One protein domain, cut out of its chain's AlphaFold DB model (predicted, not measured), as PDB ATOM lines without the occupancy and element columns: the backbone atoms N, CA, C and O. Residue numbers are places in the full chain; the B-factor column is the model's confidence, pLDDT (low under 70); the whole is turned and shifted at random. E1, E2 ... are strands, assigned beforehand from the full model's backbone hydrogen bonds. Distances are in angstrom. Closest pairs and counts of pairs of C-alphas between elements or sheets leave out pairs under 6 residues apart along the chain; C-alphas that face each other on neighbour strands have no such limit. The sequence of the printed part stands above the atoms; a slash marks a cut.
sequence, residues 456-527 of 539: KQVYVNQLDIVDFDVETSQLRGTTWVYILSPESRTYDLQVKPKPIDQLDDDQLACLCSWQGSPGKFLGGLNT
ATOM      1  N   LYS A 456     277.078 267.367 261.945       74.00
ATOM      2  CA  LYS A 456     276.784 266.050 261.347       74.00
ATOM      3  C   LYS A 456     278.005 265.420 260.678       74.00
ATOM      4  O   LYS A 456     277.914 264.321 260.138       74.00
ATOM      5  N   GLN A 457     279.131 266.127 260.667       81.50
ATOM      6  CA  GLN A 457     280.349 265.676 260.009       81.50
ATOM      7  C   GLN A 457     281.221 264.889 260.984       81.50
ATOM      8  O   GLN A 457     281.299 265.211 262.169       81.50
ATOM      9  N   VAL A 458     281.860 263.840 260.469       85.81
ATOM     10  CA  VAL A 458     282.917 263.124 261.181       85.81
ATOM     11  C   VAL A 458     284.190 263.939 261.026       85.81
ATOM     12  O   VAL A 458     284.562 264.265 259.900       85.81
ATOM     13  N   TYR A 459     284.843 264.252 262.137       87.88
ATOM     14  CA  TYR A 459     286.142 264.913 262.108       87.88
ATOM     15  C   TYR A 459     287.245 263.887 262.326       87.88
ATOM     16  O   TYR A 459     287.096 262.965 263.131       87.88
ATOM     17  N   VAL A 460     288.347 264.061 261.605       90.12
ATOM     18  CA  VAL A 460     289.513 263.186 261.667       90.12
ATOM     19  C   VAL A 460     290.749 264.059 261.788       90.12
ATOM     20  O   VAL A 460     291.032 264.848 260.892       90.12
ATOM     21  N   ASN A 461     291.477 263.898 262.887       92.19
ATOM     22  CA  ASN A 461     292.816 264.443 263.043       92.19
ATOM     23  C   ASN A 461     293.816 263.311 262.822       92.19
ATOM     24  O   ASN A 461     293.668 262.234 263.404       92.19
ATOM     25  N   GLN A 462     294.820 263.554 261.987       91.50
ATOM     26  CA  GLN A 462     295.811 262.555 261.601       91.50
ATOM     27  C   GLN A 462     297.223 263.130 261.722       91.50
ATOM     28  O   GLN A 462     297.465 264.270 261.326       91.50
ATOM     29  N   LEU A 463     298.144 262.331 262.258       91.81
ATOM     30  CA  LEU A 463     299.582 262.579 262.207       91.81
ATOM     31  C   LEU A 463     300.262 261.370 261.574       91.81
ATOM     32  O   LEU A 463     300.101 260.255 262.067       91.81
ATOM     33  N   ASP A 464     301.069 261.620 260.550       90.44
ATOM     34  CA  ASP A 464     301.912 260.618 259.907       90.44
ATOM     35  C   ASP A 464     303.383 260.927 260.182       90.44
ATOM     36  O   ASP A 464     303.845 262.049 259.966       90.44
ATOM     37  N   ILE A 465     304.122 259.923 260.644       90.25
ATOM     38  CA  ILE A 465     305.584 259.943 260.716       90.25
ATOM     39  C   ILE A 465     306.100 258.872 259.768       90.25
ATOM     40  O   ILE A 465     305.706 257.709 259.871       90.25
ATOM     41  N   VAL A 466     306.973 259.271 258.848       88.81
ATOM     42  CA  VAL A 466     307.619 258.370 257.896       88.81
ATOM     43  C   VAL A 466     309.119 258.458 258.105       88.81
ATOM     44  O   VAL A 466     309.712 259.521 257.930       88.81
ATOM     45  N   ASP A 467     309.713 257.330 258.466       88.88
ATOM     46  CA  ASP A 467     311.150 257.171 258.598       88.88
ATOM     47  C   ASP A 467     311.693 256.455 257.362       88.88
ATOM     48  O   ASP A 467     311.107 255.477 256.882       88.88
ATOM     49  N   PHE A 468     312.830 256.934 256.865       86.38
ATOM     50  CA  PHE A 468     313.521 256.357 255.720       86.38
ATOM     51  C   PHE A 468     314.965 256.028 256.091       86.38
ATOM     52  O   PHE A 468     315.715 256.904 256.528       86.38
ATOM     53  N   ASP A 469     315.344 254.768 255.910       84.25
ATOM     54  CA  ASP A 469     316.726 254.324 256.013       84.25
ATOM     55  C   ASP A 469     317.382 254.416 254.632       84.25
ATOM     56  O   ASP A 469     317.030 253.685 253.706       84.25
ATOM     57  N   VAL A 470     318.355 255.318 254.511       81.75
ATOM     58  CA  VAL A 470     319.075 255.591 253.262       81.75
ATOM     59  C   VAL A 470     319.986 254.430 252.860       81.75
ATOM     60  O   VAL A 470     320.178 254.203 251.669       81.75
ATOM     61  N   GLU A 471     320.535 253.679 253.819       80.38
ATOM     62  CA  GLU A 471     321.465 252.582 253.526       80.38
ATOM     63  C   GLU A 471     320.716 251.364 252.983       80.38
ATOM     64  O   GLU A 471     321.106 250.786 251.967       80.38
ATOM     65  N   THR A 472     319.611 250.986 253.632       79.00
ATOM     66  CA  THR A 472     318.844 249.788 253.253       79.00
ATOM     67  C   THR A 472     317.632 250.076 252.367       79.00
ATOM     68  O   THR A 472     316.957 249.134 251.949       79.00
ATOM     69  N   SER A 473     317.355 251.351 252.063       81.75
ATOM     70  CA  SER A 473     316.147 251.811 251.354       81.75
ATOM     71  C   SER A 473     314.842 251.346 252.013       81.75
ATOM     72  O   SER A 473     313.841 251.104 251.339       81.75
ATOM     73  N   GLN A 474     314.846 251.186 253.338       79.62
ATOM     74  CA  GLN A 474     313.666 250.771 254.094       79.62
ATOM     75  C   GLN A 474     312.813 251.965 254.485       79.62
ATOM     76  O   GLN A 474     313.317 253.011 254.888       79.62
ATOM     77  N   LEU A 475     311.499 251.771 254.408       83.75
ATOM     78  CA  LEU A 475     310.504 252.760 254.790       83.75
ATOM     79  C   LEU A 475     309.650 252.208 255.930       83.75
ATOM     80  O   LEU A 475     309.126 251.096 255.850       83.75
ATOM     81  N   ARG A 476     309.484 253.008 256.982       87.00
ATOM     82  CA  ARG A 476     308.571 252.736 258.095       87.00
ATOM     83  C   ARG A 476     307.618 253.912 258.236       87.00
ATOM     84  O   ARG A 476     308.060 255.049 258.323       87.00
ATOM     85  N   GLY A 477     306.319 253.637 258.287       88.19
ATOM     86  CA  GLY A 477     305.289 254.638 258.553       88.19
ATOM     87  C   GLY A 477     304.569 254.354 259.866       88.19
ATOM     88  O   GLY A 477     304.202 253.209 260.128       88.19
ATOM     89  N   THR A 478     304.339 255.388 260.671       90.12
ATOM     90  CA  THR A 478     303.435 255.342 261.824       90.12
ATOM     91  C   THR A 478     302.376 256.423 261.675       90.12
ATOM     92  O   THR A 478     302.703 257.604 261.569       90.12
ATOM     93  N   THR A 479     301.112 256.011 261.689       90.88
ATOM     94  CA  THR A 479     299.958 256.900 261.544       90.88
ATOM     95  C   THR A 479     299.117 256.863 262.812       90.88
ATOM     96  O   THR A 479     298.641 255.804 263.224       90.88
ATOM     97  N   TRP A 480     298.891 258.029 263.410       91.75
ATOM     98  CA  TRP A 480     297.941 258.216 264.501       91.75
ATOM     99  C   TRP A 480     296.698 258.911 263.983       91.75
ATOM    100  O   TRP A 480     296.793 259.966 263.361       91.75
ATOM    101  N   VAL A 481     295.533 258.338 264.277       90.81
ATOM    102  CA  VAL A 481     294.238 258.872 263.851       90.81
ATOM    103  C   VAL A 481     293.345 259.055 265.068       90.81
ATOM    104  O   VAL A 481     293.145 258.123 265.846       90.81
ATOM    105  N   TYR A 482     292.778 260.249 265.216       90.31
ATOM    106  CA  TYR A 482     291.777 260.560 266.227       90.31
ATOM    107  C   TYR A 482     290.471 260.945 265.530       90.31
ATOM    108  O   TYR A 482     290.417 261.912 264.770       90.31
ATOM    109  N   ILE A 483     289.420 260.155 265.762       89.06
ATOM    110  CA  ILE A 483     288.135 260.276 265.065       89.06
ATOM    111  C   ILE A 483     287.079 260.773 266.049       89.06
ATOM    112  O   ILE A 483     286.831 260.141 267.074       89.06
ATOM    113  N   LEU A 484     286.411 261.875 265.711       87.44
ATOM    114  CA  LEU A 484     285.232 262.355 266.424       87.44
ATOM    115  C   LEU A 484     283.980 262.029 265.616       87.44
ATOM    116  O   LEU A 484     283.730 262.612 264.558       87.44
ATOM    117  N   SER A 485     283.172 261.114 266.152       86.81
ATOM    118  CA  SER A 485     281.862 260.794 265.596       86.81
ATOM    119  C   SER A 485     280.766 261.642 266.254       86.81
ATOM    120  O   SER A 485     280.635 261.603 267.478       86.81
ATOM    121  N   PRO A 486     279.926 262.351 265.480       81.38
ATOM    122  CA  PRO A 486     278.790 263.096 266.024       81.38
ATOM    123  C   PRO A 486     277.611 262.199 266.434       81.38
ATOM    124  O   PRO A 486     276.747 262.614 267.209       81.38
ATOM    125  N   GLU A 487     277.565 260.971 265.910       82.19
ATOM    126  CA  GLU A 487     276.496 260.000 266.138       82.19
ATOM    127  C   GLU A 487     277.061 258.684 266.683       82.19
ATOM    128  O   GLU A 487     278.155 258.250 266.310       82.19
ATOM    129  N   SER A 488     276.305 258.014 267.550       82.69
ATOM    130  CA  SER A 488     276.621 256.658 268.002       82.69
ATOM    131  C   SER A 488     276.295 255.661 266.887       82.69
ATOM    132  O   SER A 488     275.180 255.148 266.817       82.69
ATOM    133  N   ARG A 489     277.257 255.410 265.995       83.75
ATOM    134  CA  ARG A 489     277.153 254.409 264.925       83.75
ATOM    135  C   ARG A 489     278.437 253.597 264.799       83.75
ATOM    136  O   ARG A 489     279.508 254.053 265.192       83.75
ATOM    137  N   THR A 490     278.310 252.406 264.230       85.38
ATOM    138  CA  THR A 490     279.442 251.535 263.899       85.38
ATOM    139  C   THR A 490     280.116 252.028 262.626       85.38
ATOM    140  O   THR A 490     279.440 252.359 261.651       85.38
ATOM    141  N   TYR A 491     281.444 252.043 262.634       85.12
ATOM    142  CA  TYR A 491     282.267 252.370 261.475       85.12
ATOM    143  C   TYR A 491     283.120 251.168 261.092       85.12
ATOM    144  O   TYR A 491     283.588 250.439 261.967       85.12
ATOM    145  N   ASP A 492     283.327 250.994 259.790       88.06
ATOM    146  CA  ASP A 492     284.364 250.120 259.249       88.06
ATOM    147  C   ASP A 492     285.521 251.011 258.794       88.06
ATOM    148  O   ASP A 492     285.330 251.920 257.979       88.06
ATOM    149  N   LEU A 493     286.689 250.819 259.399       85.56
ATOM    150  CA  LEU A 493     287.860 251.658 259.187       85.56
ATOM    151  C   LEU A 493     288.932 250.848 258.467       85.56
ATOM    152  O   LEU A 493     289.306 249.761 258.905       85.56
ATOM    153  N   GLN A 494     289.468 251.419 257.391       84.25
ATOM    154  CA  GLN A 494     290.598 250.863 256.659       84.25
ATOM    155  C   GLN A 494     291.668 251.937 256.494       84.25
ATOM    156  O   GLN A 494     291.392 253.030 256.000       84.25
ATOM    157  N   VAL A 495     292.900 251.608 256.876       81.88
ATOM    158  CA  VAL A 495     294.068 252.451 256.614       81.88
ATOM    159  C   VAL A 495     294.652 252.036 255.269       81.88
ATOM    160  O   VAL A 495     294.959 250.864 255.057       81.88
ATOM    161  N   LYS A 496     294.779 252.998 254.354       82.56
ATOM    162  CA  LYS A 496     295.449 252.826 253.063       82.56
ATOM    163  C   LYS A 496     296.625 253.796 253.014       82.56
ATOM    164  O   LYS A 496     296.386 254.991 252.827       82.56
ATOM    165  N   PRO A 497     297.862 253.326 253.245       77.06
ATOM    166  CA  PRO A 497     299.033 254.171 253.088       77.06
ATOM    167  C   PRO A 497     299.074 254.689 251.652       77.06
ATOM    168  O   PRO A 497     298.856 253.924 250.718       77.06
ATOM    169  N   LYS A 498     299.328 255.984 251.468       74.94
ATOM    170  CA  LYS A 498     299.577 256.529 250.135       74.94
ATOM    171  C   LYS A 498     301.071 256.352 249.849       74.94
ATOM    172  O   LYS A 498     301.861 256.949 250.585       74.94
ATOM    173  N   PRO A 499     301.477 255.549 248.851       63.03
ATOM    174  CA  PRO A 499     302.891 255.373 248.560       63.03
ATOM    175  C   PRO A 499     303.515 256.719 248.172       63.03
ATOM    176  O   PRO A 499     302.912 257.524 247.458       63.03
ATOM    177  N   ILE A 500     304.724 256.968 248.674       63.38
ATOM    178  CA  ILE A 500     305.631 257.953 248.080       63.38
ATOM    179  C   ILE A 500     306.067 257.328 246.748       63.38
ATOM    180  O   ILE A 500     306.385 256.140 246.735       63.38
ATOM    181  N   ASP A 501     305.967 258.080 245.647       54.81
ATOM    182  CA  ASP A 501     306.097 257.599 244.262       54.81
ATOM    183  C   ASP A 501     307.106 256.436 244.097       54.81
ATOM    184  O   ASP A 501     308.256 256.568 244.509       54.81
ATOM    185  N   GLN A 502     306.675 255.345 243.434       55.59
ATOM    186  CA  GLN A 502     307.416 254.107 243.063       55.59
ATOM    187  C   GLN A 502     307.285 252.857 243.960       55.59
ATOM    188  O   GLN A 502     307.889 251.836 243.632       55.59
ATOM    189  N   LEU A 503     306.476 252.861 245.024       57.03
ATOM    190  CA  LEU A 503     306.193 251.638 245.796       57.03
ATOM    191  C   LEU A 503     304.826 251.044 245.422       57.03
ATOM    192  O   LEU A 503     303.808 251.723 245.536       57.03
ATOM    193  N   ASP A 504     304.807 249.781 244.989       55.91
ATOM    194  CA  ASP A 504     303.571 249.032 244.737       55.91
ATOM    195  C   ASP A 504     302.791 248.812 246.048       55.91
ATOM    196  O   ASP A 504     303.356 248.351 247.046       55.91
ATOM    197  N   ASP A 505     301.476 249.069 246.031       53.16
ATOM    198  CA  ASP A 505     300.567 248.905 247.185       53.16
ATOM    199  C   ASP A 505     300.649 247.499 247.826       53.16
ATOM    200  O   ASP A 505     300.484 247.349 249.038       53.16
ATOM    201  N   ASP A 506     300.960 246.461 247.041       53.28
ATOM    202  CA  ASP A 506     301.030 245.060 247.489       53.28
ATOM    203  C   ASP A 506     302.222 244.742 248.415       53.28
ATOM    204  O   ASP A 506     302.270 243.671 249.043       53.28
ATOM    205  N   GLN A 507     303.187 245.660 248.524       56.31
ATOM    206  CA  GLN A 507     304.376 245.498 249.365       56.31
ATOM    207  C   GLN A 507     304.197 246.071 250.781       56.31
ATOM    208  O   GLN A 507     304.985 245.756 251.675       56.31
ATOM    209  N   LEU A 508     303.147 246.864 251.025       65.56
ATOM    210  CA  LEU A 508     302.939 247.555 252.298       65.56
ATOM    211  C   LEU A 508     302.124 246.698 253.277       65.56
ATOM    212  O   LEU A 508     300.914 246.518 253.149       65.56
ATOM    213  N   ALA A 509     302.788 246.181 254.311       75.88
ATOM    214  CA  ALA A 509     302.115 245.513 255.423       75.88
ATOM    215  C   ALA A 509     301.581 246.554 256.424       75.88
ATOM    216  O   ALA A 509     302.357 247.201 257.122       75.88
ATOM    217  N   CYS A 510     300.256 246.696 256.521       83.25
ATOM    218  CA  CYS A 510     299.607 247.594 257.477       83.25
ATOM    219  C   CYS A 510     299.090 246.824 258.700       83.25
ATOM    220  O   CYS A 510     298.439 245.789 258.559       83.25
ATOM    221  N   LEU A 511     299.333 247.354 259.901       87.75
ATOM    222  CA  LEU A 511     298.768 246.856 261.155       87.75
ATOM    223  C   LEU A 511     297.953 247.975 261.804       87.75
ATOM    224  O   LEU A 511     298.509 249.003 262.178       87.75
ATOM    225  N   CYS A 512     296.644 247.776 261.943       87.50
ATOM    226  CA  CYS A 512     295.770 248.732 262.615       87.50
ATOM    227  C   CYS A 512     295.432 248.231 264.023       87.50
ATOM    228  O   CYS A 512     295.157 247.048 264.229       87.50
ATOM    229  N   SER A 513     295.446 249.127 265.007       89.50
ATOM    230  CA  SER A 513     295.027 248.822 266.374       89.50
ATOM    231  C   SER A 513     294.558 250.083 267.080       89.50
ATOM    232  O   SER A 513     294.905 251.194 266.679       89.50
ATOM    233  N   TRP A 514     293.816 249.914 268.169       89.19
ATOM    234  CA  TRP A 514     293.573 251.015 269.090       89.19
ATOM    235  C   TRP A 514     294.868 251.372 269.834       89.19
ATOM    236  O   TRP A 514     295.765 250.545 270.033       89.19
ATOM    237  N   GLN A 515     294.954 252.630 270.258       85.56
ATOM    238  CA  GLN A 515     296.056 253.134 271.064       85.56
ATOM    239  C   GLN A 515     295.526 253.544 272.434       85.56
ATOM    240  O   GLN A 515     294.740 254.487 272.561       85.56
ATOM    241  N   GLY A 516     295.964 252.827 273.468       81.81
ATOM    242  CA  GLY A 516     295.761 253.250 274.844       81.81
ATOM    243  C   GLY A 516     296.802 254.291 275.225       81.81
ATOM    244  O   GLY A 516     297.926 254.281 274.729       81.81
ATOM    245  N   SER A 517     296.428 255.195 276.115       81.31
ATOM    246  CA  SER A 517     297.330 256.246 276.570       81.31
ATOM    247  C   SER A 517     298.180 255.698 277.729       81.31
ATOM    248  O   SER A 517     297.598 255.278 278.734       81.31
ATOM    249  N   PRO A 518     299.518 255.640 277.624       80.44
ATOM    250  CA  PRO A 518     300.361 255.109 278.695       80.44
ATOM    251  C   PRO A 518     300.359 256.063 279.897       80.44
ATOM    252  O   PRO A 518     300.122 257.243 279.721       80.44
ATOM    253  N   GLY A 519     300.615 255.590 281.120       76.25
ATOM    254  CA  GLY A 519     300.666 256.459 282.313       76.25
ATOM    255  C   GLY A 519     299.438 256.392 283.236       76.25
ATOM    256  O   GLY A 519     298.533 255.579 283.043       76.25
ATOM    257  N   LYS A 520     299.466 257.198 284.311       76.19
ATOM    258  CA  LYS A 520     298.557 257.113 285.481       76.19
ATOM    259  C   LYS A 520     297.426 258.159 285.514       76.19
ATOM    260  O   LYS A 520     296.823 258.387 286.560       76.19
ATOM    261  N   PHE A 521     297.146 258.843 284.410       72.69
ATOM    262  CA  PHE A 521     296.027 259.793 284.350       72.69
ATOM    263  C   PHE A 521     294.678 259.069 284.199       72.69
ATOM    264  O   PHE A 521     294.603 257.844 284.063       72.69
ATOM    265  N   LEU A 522     293.582 259.827 284.244       67.06
ATOM    266  CA  LEU A 522     292.231 259.296 284.070       67.06
ATOM    267  C   LEU A 522     292.072 258.667 282.672       67.06
ATOM    268  O   LEU A 522     292.300 259.339 281.671       67.06
ATOM    269  N   GLY A 523     291.701 257.385 282.608       70.50
ATOM    270  CA  GLY A 523     291.660 256.617 281.349       70.50
ATOM    271  C   GLY A 523     293.038 256.172 280.834       70.50
ATOM    272  O   GLY A 523     293.147 255.634 279.734       70.50
ATOM    273  N   GLY A 524     294.102 256.408 281.607       79.75
ATOM    274  CA  GLY A 524     295.448 255.927 281.318       79.75
ATOM    275  C   GLY A 524     295.600 254.435 281.598       79.75
ATOM    276  O   GLY A 524     295.018 253.891 282.539       79.75
ATOM    277  N   LEU A 525     296.432 253.776 280.797       85.56
ATOM    278  CA  LEU A 525     296.654 252.338 280.855       85.56
ATOM    279  C   LEU A 525     297.262 251.859 282.168       85.56
ATOM    280  O   LEU A 525     297.100 250.682 282.450       85.56
ATOM    281  N   ASN A 526     297.950 252.712 282.941       83.75
ATOM    282  CA  ASN A 526     298.579 252.335 284.216       83.75
ATOM    283  C   ASN A 526     297.711 252.669 285.436       83.75
ATOM    284  O   ASN A 526     298.159 252.492 286.573       83.75
ATOM    285  N   THR A 527     296.505 253.195 285.229       76.75
ATOM    286  CA  THR A 527     295.579 253.501 286.316       76.75
ATOM    287  C   THR A 527     294.757 252.252 286.617       76.75
ATOM    288  O   THR A 527     293.909 251.873 285.806       76.75
TER     289      THR A 527
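What this domain is: This is residues 456 to 527 of the 539 residues of an uncharacterized protein of Planctomycetaceae bacterium (UniProt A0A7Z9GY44). This model has little regular structure: one long, narrow hairpin of E1 and E2, whose turn at residues 469 to 474 sticks out, and a winding stretch with no named element, residues 494 to 527, that crosses past it on E2's side. The short strand E3 leads into that stretch. The 72 printed residues have three named strands, E1, E2, E3, and no named helix; the class is all strand, with 25 residues in named elements. The whole is loose, with a radius of gyration of the C-alphas of 16.1 A, and flat, spanning 43 by 33 by 16 A.

How they stand to each other: Look first at E1, residues 459 to 469, and E2, residues 474 to 484: this hairpin is antiparallel at 169 degrees. C-alphas 466 and 477 face each other at 4.4 A; N 467 and O 476, 2.8 A apart, are within hydrogen-bond range. E3, residues 491 to 493, pairs with no named strand and is apart from E1 and E2.

Where its parts are: Find C-alpha 459 at (286.142, 264.913, 262.108); from there E1 runs 32.9 A. E2 runs 33.1 A and E3 6.1 A, to C-alpha 493 at (287.860, 251.658, 259.187).

The domain as a whole: The C-alphas of Lys 456 and Glu 471 are farthest apart, 47.3 A. The printed part has no cut; link E1 to E2 is tight, E2 to E3 short. Find pLDDT under 70 at residues 499 to 508 and 522.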